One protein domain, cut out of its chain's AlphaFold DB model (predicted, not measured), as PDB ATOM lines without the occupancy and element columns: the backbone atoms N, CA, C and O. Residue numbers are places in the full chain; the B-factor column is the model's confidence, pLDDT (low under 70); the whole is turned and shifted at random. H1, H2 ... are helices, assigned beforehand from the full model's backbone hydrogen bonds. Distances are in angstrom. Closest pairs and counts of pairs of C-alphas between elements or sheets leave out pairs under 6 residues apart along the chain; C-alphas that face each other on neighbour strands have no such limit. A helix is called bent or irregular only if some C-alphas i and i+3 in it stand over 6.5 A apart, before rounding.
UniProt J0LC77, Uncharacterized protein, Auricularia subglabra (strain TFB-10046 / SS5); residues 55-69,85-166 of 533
ATOM      1  N   ALA A  55      12.724 -38.193   2.690       61.62
ATOM      2  CA  ALA A  55      11.661 -37.916   3.660       61.62
ATOM      3  C   ALA A  55      11.211 -36.437   3.686       61.62
ATOM      4  O   ALA A  55      10.056 -36.142   4.004       61.62
ATOM      5  N   THR A  56      12.098 -35.510   3.317       61.34
ATOM      6  CA  THR A  56      11.840 -34.064   3.259       61.34
ATOM      7  C   THR A  56      10.890 -33.699   2.122       61.34
ATOM      8  O   THR A  56       9.909 -32.999   2.367       61.34
ATOM      9  N   GLU A  57      11.137 -34.203   0.910       73.75
ATOM     10  CA  GLU A  57      10.236 -34.083  -0.245       73.75
ATOM     11  C   GLU A  57       8.859 -34.658   0.093       73.75
ATOM     12  O   GLU A  57       7.844 -34.021  -0.180       73.75
ATOM     13  N   PHE A  58       8.800 -35.806   0.778       74.31
ATOM     14  CA  PHE A  58       7.529 -36.414   1.173       74.31
ATOM     15  C   PHE A  58       6.735 -35.560   2.180       74.31
ATOM     16  O   PHE A  58       5.538 -35.323   1.990       74.31
ATOM     17  N   LEU A  59       7.388 -35.044   3.229       76.69
ATOM     18  CA  LEU A  59       6.745 -34.142   4.192       76.69
ATOM     19  C   LEU A  59       6.319 -32.828   3.528       76.69
ATOM     20  O   LEU A  59       5.184 -32.387   3.721       76.69
ATOM     21  N   LEU A  60       7.178 -32.223   2.703       79.38
ATOM     22  CA  LEU A  60       6.827 -31.021   1.950       79.38
ATOM     23  C   LEU A  60       5.637 -31.294   1.024       79.38
ATOM     24  O   LEU A  60       4.657 -30.566   1.110       79.38
ATOM     25  N   ALA A  61       5.644 -32.363   0.226       82.00
ATOM     26  CA  ALA A  61       4.532 -32.742  -0.647       82.00
ATOM     27  C   ALA A  61       3.214 -32.970   0.118       82.00
ATOM     28  O   ALA A  61       2.148 -32.606  -0.379       82.00
ATOM     29  N   PHE A  62       3.269 -33.505   1.341       82.69
ATOM     30  CA  PHE A  62       2.096 -33.672   2.202       82.69
ATOM     31  C   PHE A  62       1.548 -32.341   2.743       82.69
ATOM     32  O   PHE A  62       0.332 -32.129   2.747       82.69
ATOM     33  N   PHE A  63       2.418 -31.434   3.200       84.50
ATOM     34  CA  PHE A  63       2.002 -30.139   3.753       84.50
ATOM     35  C   PHE A  63       1.619 -29.122   2.663       84.50
ATOM     36  O   PHE A  63       0.600 -28.449   2.796       84.50
ATOM     37  N   LYS A  64       2.362 -29.051   1.552       86.81
ATOM     38  CA  LYS A  64       2.255 -28.044   0.475       86.81
ATOM     39  C   LYS A  64       0.824 -27.755  -0.018       86.81
ATOM     40  O   LYS A  64       0.439 -26.582   0.023       86.81
ATOM     41  N   PRO A  65      -0.012 -28.743  -0.409       85.94
ATOM     42  CA  PRO A  65      -1.386 -28.472  -0.845       85.94
ATOM     43  C   PRO A  65      -2.296 -27.998   0.301       85.94
ATOM     44  O   PRO A  65      -3.178 -27.168   0.090       85.94
ATOM     45  N   LYS A  66      -2.072 -28.486   1.528       82.81
ATOM     46  CA  LYS A  66      -2.866 -28.129   2.715       82.81
ATOM     47  C   LYS A  66      -2.534 -26.723   3.202       82.81
ATOM     48  O   LYS A  66      -3.438 -25.945   3.485       82.81
ATOM     49  N   THR A  67      -1.254 -26.368   3.252       77.94
ATOM     50  CA  THR A  67      -0.792 -25.031   3.636       77.94
ATOM     51  C   THR A  67      -1.247 -23.977   2.635       77.94
ATOM     52  O   THR A  67      -1.699 -22.922   3.062       77.94
ATOM     53  N   ALA A  68      -1.226 -24.269   1.328       80.25
ATOM     54  CA  ALA A  68      -1.777 -23.367   0.315       80.25
ATOM     55  C   ALA A  68      -3.270 -23.064   0.566       80.25
ATOM     56  O   ALA A  68      -3.653 -21.898   0.643       80.25
ATOM     57  N   LEU A  69      -4.087 -24.102   0.796       82.75
ATOM     58  CA  LEU A  69      -5.510 -23.965   1.135       82.75
ATOM     59  C   LEU A  69      -5.733 -23.160   2.431       82.75
ATOM     60  O   LEU A  69      -6.670 -22.369   2.532       82.75
ATOM     61  N   ASP A  85       8.813 -22.338   0.921       82.81
ATOM     62  CA  ASP A  85       9.385 -23.538   1.540       82.81
ATOM     63  C   ASP A  85       9.869 -23.290   2.988       82.81
ATOM     64  O   ASP A  85       9.691 -24.157   3.842       82.81
ATOM     65  N   ASP A  86      10.365 -22.088   3.312       83.56
ATOM     66  CA  ASP A  86      10.730 -21.709   4.690       83.56
ATOM     67  C   ASP A  86       9.480 -21.568   5.573       83.56
ATOM     68  O   ASP A  86       9.447 -22.046   6.711       83.56
ATOM     69  N   LEU A  87       8.404 -20.992   5.021       87.31
ATOM     70  CA  LEU A  87       7.100 -20.959   5.683       87.31
ATOM     71  C   LEU A  87       6.537 -22.372   5.902       87.31
ATOM     72  O   LEU A  87       6.031 -22.659   6.987       87.31
ATOM     73  N   LEU A  88       6.621 -23.254   4.898       89.56
ATOM     74  CA  LEU A  88       6.200 -24.654   5.016       89.56
ATOM     75  C   LEU A  88       6.968 -25.373   6.126       89.56
ATOM     76  O   LEU A  88       6.351 -26.083   6.918       89.56
ATOM     77  N   ARG A  89       8.283 -25.149   6.223       85.50
ATOM     78  CA  ARG A  89       9.151 -25.719   7.261       85.50
ATOM     79  C   ARG A  89       8.739 -25.254   8.659       85.50
ATOM     80  O   ARG A  89       8.479 -26.090   9.522       85.50
ATOM     81  N   GLU A  90       8.601 -23.944   8.873       89.31
ATOM     82  CA  GLU A  90       8.180 -23.373  10.163       89.31
ATOM     83  C   GLU A  90       6.762 -23.786  10.569       89.31
ATOM     84  O   GLU A  90       6.480 -24.026  11.748       89.31
ATOM     85  N   LEU A  91       5.856 -23.900   9.597       89.50
ATOM     86  CA  LEU A  91       4.482 -24.328   9.819       89.50
ATOM     87  C   LEU A  91       4.400 -25.828  10.135       89.50
ATOM     88  O   LEU A  91       3.695 -26.189  11.075       89.50
ATOM     89  N   ALA A  92       5.159 -26.681   9.441       87.06
ATOM     90  CA  ALA A  92       5.269 -28.106   9.752       87.06
ATOM     91  C   ALA A  92       5.864 -28.334  11.153       87.06
ATOM     92  O   ALA A  92       5.268 -29.042  11.963       87.06
ATOM     93  N   VAL A  93       6.973 -27.660  11.487       88.62
ATOM     94  CA  VAL A  93       7.600 -27.702  12.822       88.62
ATOM     95  C   VAL A  93       6.636 -27.227  13.911       88.62
ATOM     96  O   VAL A  93       6.454 -27.898  14.927       88.62
ATOM     97  N   THR A  94       5.979 -26.081  13.710       89.75
ATOM     98  CA  THR A  94       5.052 -25.513  14.701       89.75
ATOM     99  C   THR A  94       3.793 -26.373  14.862       89.75
ATOM    100  O   THR A  94       3.274 -26.484  15.977       89.75
ATOM    101  N   ALA A  95       3.315 -27.008  13.785       89.12
ATOM    102  CA  ALA A  95       2.195 -27.940  13.829       89.12
ATOM    103  C   ALA A  95       2.562 -29.242  14.549       89.12
ATOM    104  O   ALA A  95       1.826 -29.642  15.445       89.12
ATOM    105  N   LEU A  96       3.707 -29.858  14.234       89.88
ATOM    106  CA  LEU A  96       4.183 -31.079  14.898       89.88
ATOM    107  C   LEU A  96       4.378 -30.865  16.402       89.88
ATOM    108  O   LEU A  96       3.820 -31.620  17.190       89.88
ATOM    109  N   LEU A  97       5.044 -29.779  16.808       90.50
ATOM    110  CA  LEU A  97       5.224 -29.412  18.219       90.50
ATOM    111  C   LEU A  97       3.897 -29.258  18.980       90.50
ATOM    112  O   LEU A  97       3.753 -29.727  20.107       90.50
ATOM    113  N   ARG A  98       2.901 -28.594  18.377       92.75
ATOM    114  CA  ARG A  98       1.575 -28.469  19.003       92.75
ATOM    115  C   ARG A  98       0.760 -29.756  18.944       92.75
ATOM    116  O   ARG A  98      -0.112 -29.938  19.790       92.75
ATOM    117  N   ALA A  99       0.990 -30.601  17.946       91.19
ATOM    118  CA  ALA A  99       0.331 -31.890  17.831       91.19
ATOM    119  C   ALA A  99       0.900 -32.876  18.858       91.19
ATOM    120  O   ALA A  99       0.125 -33.613  19.445       91.19
ATOM    121  N   GLU A 100       2.197 -32.827  19.163       94.56
ATOM    122  CA  GLU A 100       2.806 -33.561  20.278       94.56
ATOM    123  C   GLU A 100       2.209 -33.117  21.628       94.56
ATOM    124  O   GLU A 100       1.742 -33.954  22.398       94.56
ATOM    125  N   ASP A 101       2.108 -31.800  21.870       93.44
ATOM    126  CA  ASP A 101       1.495 -31.235  23.088       93.44
ATOM    127  C   ASP A 101      -0.007 -31.595  23.248       93.44
ATOM    128  O   ASP A 101      -0.495 -31.697  24.376       93.44
ATOM    129  N   LYS A 102      -0.770 -31.765  22.151       93.62
ATOM    130  CA  LYS A 102      -2.222 -32.080  22.181       93.62
ATOM    131  C   LYS A 102      -2.555 -33.575  22.025       93.62
ATOM    132  O   LYS A 102      -3.573 -34.019  22.551       93.62
ATOM    133  N   PHE A 103      -1.741 -34.332  21.291       96.06
ATOM    134  CA  PHE A 103      -2.020 -35.691  20.804       96.06
ATOM    135  C   PHE A 103      -0.770 -36.602  20.866       96.06
ATOM    136  O   PHE A 103      -0.395 -37.203  19.855       96.06
ATOM    137  N   PRO A 104      -0.116 -36.749  22.035       93.88
ATOM    138  CA  PRO A 104       1.181 -37.427  22.142       93.88
ATOM    139  C   PRO A 104       1.146 -38.876  21.629       93.88
ATOM    140  O   PRO A 104       2.034 -39.279  20.888       93.88
ATOM    141  N   GLU A 105       0.082 -39.630  21.922       93.69
ATOM    142  CA  GLU A 105      -0.133 -41.011  21.444       93.69
ATOM    143  C   GLU A 105      -0.150 -41.137  19.904       93.69
ATOM    144  O   GLU A 105       0.215 -42.174  19.359       93.69
ATOM    145  N   GLN A 106      -0.587 -40.093  19.193       92.25
ATOM    146  CA  GLN A 106      -0.759 -40.098  17.732       92.25
ATOM    147  C   GLN A 106       0.470 -39.544  17.000       92.25
ATOM    148  O   GLN A 106       0.687 -39.859  15.833       92.25
ATOM    149  N   ILE A 107       1.277 -38.726  17.684       93.62
ATOM    150  CA  ILE A 107       2.431 -38.021  17.111       93.62
ATOM    151  C   ILE A 107       3.763 -38.654  17.518       93.62
ATOM    152  O   ILE A 107       4.706 -38.616  16.732       93.62
ATOM    153  N   ALA A 108       3.851 -39.321  18.673       91.81
ATOM    154  CA  ALA A 108       5.059 -40.046  19.068       91.81
ATOM    155  C   ALA A 108       5.520 -41.095  18.028       91.81
ATOM    156  O   ALA A 108       6.713 -41.104  17.729       91.81
ATOM    157  N   PRO A 109       4.643 -41.911  17.393       89.94
ATOM    158  CA  PRO A 109       5.068 -42.827  16.327       89.94
ATOM    159  C   PRO A 109       5.653 -42.099  15.111       89.94
ATOM    160  O   PRO A 109       6.596 -42.579  14.494       89.94
ATOM    161  N   LEU A 110       5.123 -40.916  14.789       90.19
ATOM    162  CA  LEU A 110       5.561 -40.081  13.668       90.19
ATOM    163  C   LEU A 110       6.930 -39.447  13.953       90.19
ATOM    164  O   LEU A 110       7.794 -39.454  13.081       90.19
ATOM    165  N   LEU A 111       7.163 -38.973  15.181       89.44
ATOM    166  CA  LEU A 111       8.473 -38.481  15.613       89.44
ATOM    167  C   LEU A 111       9.523 -39.604  15.634       89.44
ATOM    168  O   LEU A 111      10.639 -39.390  15.166       89.44
ATOM    169  N   VAL A 112       9.163 -40.808  16.098       90.31
ATOM    170  CA  VAL A 112      10.049 -41.984  16.055       90.31
ATOM    171  C   VAL A 112      10.382 -42.365  14.608       90.31
ATOM    172  O   VAL A 112      11.564 -42.433  14.266       90.31
ATOM    173  N   ALA A 113       9.382 -42.504  13.732       85.56
ATOM    174  CA  ALA A 113       9.597 -42.802  12.315       85.56
ATOM    175  C   ALA A 113      10.457 -41.731  11.617       85.56
ATOM    176  O   ALA A 113      11.365 -42.068  10.862       85.56
ATOM    177  N   ALA A 114      10.256 -40.444  11.927       83.69
ATOM    178  CA  ALA A 114      11.107 -39.364  11.425       83.69
ATOM    179  C   ALA A 114      12.561 -39.482  11.923       83.69
ATOM    180  O   ALA A 114      13.492 -39.303  11.142       83.69
ATOM    181  N   THR A 115      12.787 -39.836  13.196       82.75
ATOM    182  CA  THR A 115      14.153 -40.077  13.702       82.75
ATOM    183  C   THR A 115      14.818 -41.295  13.056       82.75
ATOM    184  O   THR A 115      16.006 -41.225  12.749       82.75
ATOM    185  N   HIS A 116      14.072 -42.368  12.763       79.50
ATOM    186  CA  HIS A 116      14.585 -43.513  12.000       79.50
ATOM    187  C   HIS A 116      14.923 -43.125  10.552       79.50
ATOM    188  O   HIS A 116      16.014 -43.448  10.075       79.50
ATOM    189  N   ALA A 117      14.057 -42.355   9.883       77.88
ATOM    190  CA  ALA A 117      14.284 -41.863   8.523       77.88
ATOM    191  C   ALA A 117      15.554 -41.002   8.403       77.88
ATOM    192  O   ALA A 117      16.236 -41.063   7.385       77.88
ATOM    193  N   ASN A 118      15.943 -40.268   9.451       74.19
ATOM    194  CA  ASN A 118      17.218 -39.539   9.470       74.19
ATOM    195  C   ASN A 118      18.444 -40.470   9.511       74.19
ATOM    196  O   ASN A 118      19.505 -40.109   9.009       74.19
ATOM    197  N   THR A 119      18.314 -41.664  10.101       77.88
ATOM    198  CA  THR A 119      19.408 -42.651  10.189       77.88
ATOM    199  C   THR A 119      19.498 -43.591   8.984       77.88
ATOM    200  O   THR A 119      20.579 -44.105   8.706       77.88
ATOM    201  N   ALA A 120      18.391 -43.806   8.265       77.88
ATOM    202  CA  ALA A 120      18.312 -44.687   7.099       77.88
ATOM    203  C   ALA A 120      17.288 -44.164   6.061       77.88
ATOM    204  O   ALA A 120      16.247 -44.787   5.851       77.88
ATOM    205  N   PRO A 121      17.552 -43.023   5.390       69.31
ATOM    206  CA  PRO A 121      16.571 -42.355   4.525       69.31
ATOM    207  C   PRO A 121      16.218 -43.121   3.242       69.31
ATOM    208  O   PRO A 121      15.261 -42.755   2.567       69.31
ATOM    209  N   THR A 122      16.991 -44.153   2.893       86.19
ATOM    210  CA  THR A 122      16.819 -44.980   1.687       86.19
ATOM    211  C   THR A 122      16.209 -46.355   1.974       86.19
ATOM    212  O   THR A 122      16.164 -47.190   1.076       86.19
ATOM    213  N   ASP A 123      15.806 -46.643   3.216       90.56
ATOM    214  CA  ASP A 123      15.150 -47.911   3.543       90.56
ATOM    215  C   ASP A 123      13.644 -47.824   3.210       90.56
ATOM    216  O   ASP A 123      12.927 -47.024   3.825       90.56
ATOM    217  N   PRO A 124      13.130 -48.617   2.247       87.00
ATOM    218  CA  PRO A 124      11.723 -48.567   1.866       87.00
ATOM    219  C   PRO A 124      10.780 -48.984   3.005       87.00
ATOM    220  O   PRO A 124       9.640 -48.519   3.033       87.00
ATOM    221  N   GLU A 125      11.227 -49.807   3.961       90.44
ATOM    222  CA  GLU A 125      10.414 -50.194   5.121       90.44
ATOM    223  C   GLU A 125      10.216 -48.997   6.066       90.44
ATOM    224  O   GLU A 125       9.093 -48.729   6.497       90.44
ATOM    225  N   VAL A 126      11.263 -48.190   6.282       87.31
ATOM    226  CA  VAL A 126      11.199 -46.944   7.072       87.31
ATOM    227  C   VAL A 126      10.336 -45.883   6.380       87.31
ATOM    228  O   VAL A 126       9.586 -45.160   7.041       87.31
ATOM    229  N   VAL A 127      10.378 -45.799   5.046       86.81
ATOM    230  CA  VAL A 127       9.517 -44.886   4.274       86.81
ATOM    231  C   VAL A 127       8.037 -45.282   4.378       86.81
ATOM    232  O   VAL A 127       7.186 -44.405   4.553       86.81
ATOM    233  N   GLU A 128       7.699 -46.574   4.318       89.00
ATOM    234  CA  GLU A 128       6.320 -47.045   4.529       89.00
ATOM    235  C   GLU A 128       5.863 -46.919   5.994       89.00
ATOM    236  O   GLU A 128       4.720 -46.520   6.237       89.00
ATOM    237  N   GLU A 129       6.743 -47.141   6.978       88.88
ATOM    238  CA  GLU A 129       6.455 -46.858   8.392       88.88
ATOM    239  C   GLU A 129       6.148 -45.364   8.598       88.88
ATOM    240  O   GLU A 129       5.135 -45.009   9.208       88.88
ATOM    241  N   MET A 130       6.951 -44.470   8.008       87.31
ATOM    242  CA  MET A 130       6.720 -43.026   8.070       87.31
ATOM    243  C   MET A 130       5.415 -42.615   7.369       87.31
ATOM    244  O   MET A 130       4.682 -41.778   7.899       87.31
ATOM    245  N   LYS A 131       5.059 -43.226   6.228       88.88
ATOM    246  CA  LYS A 131       3.750 -43.025   5.569       88.88
ATOM    247  C   LYS A 131       2.589 -43.460   6.464       88.88
ATOM    248  O   LYS A 131       1.600 -42.733   6.579       88.88
ATOM    249  N   ALA A 132       2.698 -44.619   7.114       89.81
ATOM    250  CA  ALA A 132       1.682 -45.127   8.031       89.81
ATOM    251  C   ALA A 132       1.522 -44.214   9.260       89.81
ATOM    252  O   ALA A 132       0.401 -43.828   9.600       89.81
ATOM    253  N   ALA A 133       2.630 -43.795   9.874       87.06
ATOM    254  CA  ALA A 133       2.634 -42.876  11.008       87.06
ATOM    255  C   ALA A 133       2.084 -41.485  10.637       87.06
ATOM    256  O   ALA A 133       1.267 -40.929  11.373       87.06
ATOM    257  N   LEU A 134       2.444 -40.948   9.464       90.94
ATOM    258  CA  LEU A 134       1.908 -39.682   8.959       90.94
ATOM    259  C   LEU A 134       0.394 -39.756   8.731       90.94
ATOM    260  O   LEU A 134      -0.314 -38.810   9.062       90.94
ATOM    261  N   LYS A 135      -0.120 -40.891   8.244       92.19
ATOM    262  CA  LYS A 135      -1.562 -41.132   8.061       92.19
ATOM    263  C   LYS A 135      -2.327 -41.248   9.386       92.19
ATOM    264  O   LYS A 135      -3.492 -40.861   9.448       92.19
ATOM    265  N   ILE A 136      -1.685 -41.745  10.447       90.50
ATOM    266  CA  ILE A 136      -2.249 -41.768  11.808       90.50
ATOM    267  C   ILE A 136      -2.286 -40.348  12.400       90.50
ATOM    268  O   ILE A 136      -3.319 -39.934  12.925       90.50
ATOM    269  N   GLY A 137      -1.196 -39.587  12.268       89.94
ATOM    270  CA  GLY A 137      -1.094 -38.207  12.759       89.94
ATOM    271  C   GLY A 137      -1.793 -37.149  11.891       89.94
ATOM    272  O   GLY A 137      -1.944 -36.008  12.325       89.94
ATOM    273  N   GLU A 138      -2.230 -37.490  10.674       93.00
ATOM    274  CA  GLU A 138      -2.766 -36.554   9.674       93.00
ATOM    275  C   GLU A 138      -3.924 -35.703  10.206       93.00
ATOM    276  O   GLU A 138      -3.916 -34.480  10.051       93.00
ATOM    277  N   GLN A 139      -4.909 -36.337  10.847       92.56
ATOM    278  CA  GLN A 139      -6.081 -35.649  11.396       92.56
ATOM    279  C   GLN A 139      -5.697 -34.746  12.574       92.56
ATOM    280  O   GLN A 139      -6.179 -33.621  12.677       92.56
ATOM    281  N   SER A 140      -4.775 -35.200  13.422       93.56
ATOM    282  CA  SER A 140      -4.253 -34.468  14.581       93.56
ATOM    283  C   SER A 140      -3.489 -33.211  14.150       93.56
ATOM    284  O   SER A 140      -3.677 -32.130  14.709       93.56
ATOM    285  N   ILE A 141      -2.660 -33.337  13.108       91.12
ATOM    286  CA  ILE A 141      -1.913 -32.239  12.484       91.12
ATOM    287  C   ILE A 141      -2.872 -31.247  11.818       91.12
ATOM    288  O   ILE A 141      -2.736 -30.042  12.028       91.12
ATOM    289  N   LEU A 142      -3.874 -31.724  11.069       91.50
ATOM    290  CA  LEU A 142      -4.911 -30.868  10.480       91.50
ATOM    291  C   LEU A 142      -5.680 -30.090  11.557       91.50
ATOM    292  O   LEU A 142      -5.799 -28.872  11.456       91.50
ATOM    293  N   GLN A 143      -6.106 -30.749  12.637       92.56
ATOM    294  CA  GLN A 143      -6.809 -30.112  13.754       92.56
ATOM    295  C   GLN A 143      -5.937 -29.089  14.512       92.56
ATOM    296  O   GLN A 143      -6.448 -28.144  15.116       92.56
ATOM    297  N   VAL A 144      -4.609 -29.244  14.488       94.50
ATOM    298  CA  VAL A 144      -3.671 -28.218  14.969       94.50
ATOM    299  C   VAL A 144      -3.533 -27.065  13.980       94.50
ATOM    300  O   VAL A 144      -3.445 -25.922  14.416       94.50
ATOM    301  N   LEU A 145      -3.531 -27.327  12.676       91.50
ATOM    302  CA  LEU A 145      -3.441 -26.293  11.644       91.50
ATOM    303  C   LEU A 145      -4.716 -25.440  11.518       91.50
ATOM    304  O   LEU A 145      -4.625 -24.275  11.138       91.50
ATOM    305  N   GLU A 146      -5.882 -25.981  11.883       92.50
ATOM    306  CA  GLU A 146      -7.142 -25.227  12.000       92.50
ATOM    307  C   GLU A 146      -7.180 -24.265  13.205       92.50
ATOM    308  O   GLU A 146      -8.047 -23.392  13.280       92.50
ATOM    309  N   ASP A 147      -6.247 -24.388  14.155       91.75
ATOM    310  CA  ASP A 147      -6.141 -23.493  15.307       91.75
ATOM    311  C   ASP A 147      -5.619 -22.114  14.840       91.75
ATOM    312  O   ASP A 147      -4.471 -22.007  14.387       91.75
ATOM    313  N   PRO A 148      -6.413 -21.029  14.964       88.06
ATOM    314  CA  PRO A 148      -6.128 -19.740  14.325       88.06
ATOM    315  C   PRO A 148      -4.878 -19.036  14.876       88.06
ATOM    316  O   PRO A 148      -4.474 -18.001  14.355       88.06
ATOM    317  N   VAL A 149      -4.252 -19.580  15.923       91.94
ATOM    318  CA  VAL A 149      -2.995 -19.079  16.491       91.94
ATOM    319  C   VAL A 149      -1.764 -19.704  15.813       91.94
ATOM    320  O   VAL A 149      -0.678 -19.134  15.898       91.94
ATOM    321  N   VAL A 150      -1.892 -20.852  15.134       88.12
ATOM    322  CA  VAL A 150      -0.744 -21.564  14.533       88.12
ATOM    323  C   VAL A 150      -0.222 -20.849  13.300       88.12
ATOM    324  O   VAL A 150       0.958 -20.506  13.263       88.12
ATOM    325  N   ILE A 151      -1.095 -20.581  12.327       85.81
ATOM    326  CA  ILE A 151      -0.700 -19.985  11.044       85.81
ATOM    327  C   ILE A 151      -0.032 -18.607  11.248       85.81
ATOM    328  O   ILE A 151       1.099 -18.446  10.788       85.81
ATOM    329  N   PRO A 152      -0.599 -17.646  12.013       88.19
ATOM    330  CA  PRO A 152       0.056 -16.353  12.235       88.19
ATOM    331  C   PRO A 152       1.383 -16.468  12.995       88.19
ATOM    332  O   PRO A 152       2.301 -15.686  12.754       88.19
ATOM    333  N   LYS A 153       1.517 -17.447  13.903       88.88
ATOM    334  CA  LYS A 153       2.762 -17.668  14.652       88.88
ATOM    335  C   LYS A 153       3.862 -18.271  13.773       88.88
ATOM    336  O   LYS A 153       5.012 -17.864  13.912       88.88
ATOM    337  N   ALA A 154       3.517 -19.193  12.874       83.31
ATOM    338  CA  ALA A 154       4.442 -19.748  11.889       83.31
ATOM    339  C   ALA A 154       4.887 -18.680  10.874       83.31
ATOM    340  O   ALA A 154       6.084 -18.508  10.668       83.31
ATOM    341  N   ILE A 155       3.949 -17.885  10.337       84.31
ATOM    342  CA  ILE A 155       4.256 -16.738   9.462       84.31
ATOM    343  C   ILE A 155       5.204 -15.761  10.164       84.31
ATOM    344  O   ILE A 155       6.202 -15.344   9.580       84.31
ATOM    345  N   ARG A 156       4.941 -15.429  11.435       89.75
ATOM    346  CA  ARG A 156       5.802 -14.517  12.195       89.75
ATOM    347  C   ARG A 156       7.225 -15.061  12.361       89.75
ATOM    348  O   ARG A 156       8.166 -14.308  12.150       89.75
ATOM    349  N   ARG A 157       7.379 -16.351  12.675       87.50
ATOM    350  CA  ARG A 157       8.695 -17.003  12.771       87.50
ATOM    351  C   ARG A 157       9.433 -17.035  11.436       87.50
ATOM    352  O   ARG A 157      10.610 -16.702  11.413       87.50
ATOM    353  N   ALA A 158       8.746 -17.364  10.342       83.38
ATOM    354  CA  ALA A 158       9.333 -17.352   9.004       83.38
ATOM    355  C   ALA A 158       9.815 -15.944   8.602       83.38
ATOM    356  O   ALA A 158      10.909 -15.804   8.066       83.38
ATOM    357  N   LEU A 159       9.050 -14.894   8.932       86.31
ATOM    358  CA  LEU A 159       9.456 -13.496   8.741       86.31
ATOM    359  C   LEU A 159      10.662 -13.106   9.610       86.31
ATOM    360  O   LEU A 159      11.614 -12.522   9.100       86.31
ATOM    361  N   ASP A 160      10.642 -13.436  10.905       87.56
ATOM    362  CA  ASP A 160      11.745 -13.120  11.821       87.56
ATOM    363  C   ASP A 160      13.038 -13.885  11.419       87.56
ATOM    364  O   ASP A 160      14.137 -13.336  11.513       87.56
ATOM    365  N   ALA A 161      12.920 -15.113  10.894       83.69
ATOM    366  CA  ALA A 161      14.031 -15.901  10.349       83.69
ATOM    367  C   ALA A 161      14.556 -15.349   9.010       83.69
ATOM    368  O   ALA A 161      15.768 -15.226   8.834       83.69
ATOM    369  N   ALA A 162      13.667 -14.954   8.091       83.31
ATOM    370  CA  ALA A 162      14.047 -14.316   6.830       83.31
ATOM    371  C   ALA A 162      14.770 -12.977   7.067       83.31
ATOM    372  O   ALA A 162      15.782 -12.705   6.425       83.31
ATOM    373  N   ALA A 163      14.316 -12.177   8.038       85.81
ATOM    374  CA  ALA A 163      14.984 -10.939   8.441       85.81
ATOM    375  C   ALA A 163      16.388 -11.192   9.028       85.81
ATOM    376  O   ALA A 163      17.324 -10.449   8.733       85.81
ATOM    377  N   ALA A 164      16.562 -12.264   9.812       86.94
ATOM    378  CA  ALA A 164      17.875 -12.672  10.310       86.94
ATOM    379  C   ALA A 164      18.811 -13.138   9.175       86.94
ATOM    380  O   ALA A 164      19.984 -12.765   9.156       86.94
ATOM    381  N   ALA A 165      18.293 -13.902   8.207       83.56
ATOM    382  CA  ALA A 165      19.047 -14.386   7.048       83.56
ATOM    383  C   ALA A 165      19.417 -13.270   6.051       83.56
ATOM    384  O   ALA A 165      20.482 -13.323   5.439       83.56
ATOM    385  N   ALA A 166      18.581 -12.234   5.923       85.81
ATOM    386  CA  ALA A 166      18.849 -11.063   5.086       85.81
ATOM    387  C   ALA A 166      20.040 -10.214   5.575       85.81
ATOM    388  O   ALA A 166      20.488  -9.319   4.857       85.81
TER     389      ALA A 166
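Overview. This is residues 55 to 69 and 85 to 166 of the 533 residues of an uncharacterized protein of Auricularia subglabra (strain TFB-10046 / SS5) (UniProt J0LC77). H4, the longest helix, folds back on H3 as a helical hairpin, and past its kink it reaches the last part of H2; H2 and H3 meet near their ends as a V. H2 is the hub, with H5 packed on it beyond the V, while H1 crosses from near the linked end of the H3 and H4 hairpin, where Ala 55 comes close to Ala 117 and Val 127, to the first part of H2. The printed part has 97 residues with five named helices, H1 to H5 in chain order, and no named strand: the class is all helix. It is compact, with a radius of gyration of the C-alphas of 13.7 A and spans of 39 by 29 by 22 A.

Along the chain. Find C-alpha 124 at (11.723, -48.567, 1.866); from there H4 runs through residues 124 to 145, 28.7 A long, with a kink of 51 degrees near residue 139. It is irregular: C-alphas 136 and 139 are 7.2 A apart. Before it in the chain, H3 holds residues 104 to 119, 22.4 A long, only just irregular, with C-alphas 106 and 109 6.6 A apart. H2 holds residues 85 to 102, 25.2 A long. Look for H1 from C-alpha 55 at (11.661, -37.916, 3.660); it holds residues 55 to 69, 22.3 A long, only just irregular, with C-alphas 62 and 65 7.0 A apart. H5, residues 150 to 165, is 22.3 A long and ends at C-alpha 165 at (19.047, -14.386, 7.048).

Arrangement. Begin at the hub, H2. Its residues 95 to 99 touch H4 with residues 140 to 145, about perpendicular at 79 degrees; the closest C-alphas, those of Ala 99 and Ile 141, are 5.8 A apart. H4 touches H3 in a hairpin, at a steep tilt of 40 degrees, opposite ways, with Leu 110 and Ala 133 the closest, their C-alphas 4.8 A apart. Residues 96 to 100 of H2 touch residues 106 to 108 of H3, at a steep tilt of 45 degrees; the closest C-alphas, of Glu 100 and Ile 107, are 5.5 A apart. H5 touches H2 at a steep tilt of 46 degrees, opposite ways, closest at the C-alphas of Leu 91 and Ala 154, 5.0 A apart. H1 touches residues 85 to 92 of H2, about perpendicular at 89 degrees, closest at the C-alphas of Lys 64 and Leu 88, 6.9 A apart. The helix packing is mostly crossed: none of these five pairs has a shallow tilt. H5 is apart from H1 and from H3. Every O i to N i+4 pair is within hydrogen-bond range in H2 and H5; in H1 it is 9 of 11, in H3 9 of 12 and in H4 16 of 18.

Size, cuts and confidence. The two farthest C-alphas, of Glu 125 and Ala 166, are 40.0 A apart. Residues 70 to 84 are not printed, and C-alphas 69 and 85 across the cut are 14.9 A apart. The links H2 to H3, H3 to H4 and H4 to H5 are tight. The mean pLDDT of the printed part is 86.6; residues 55, 56 and 121 are under 70.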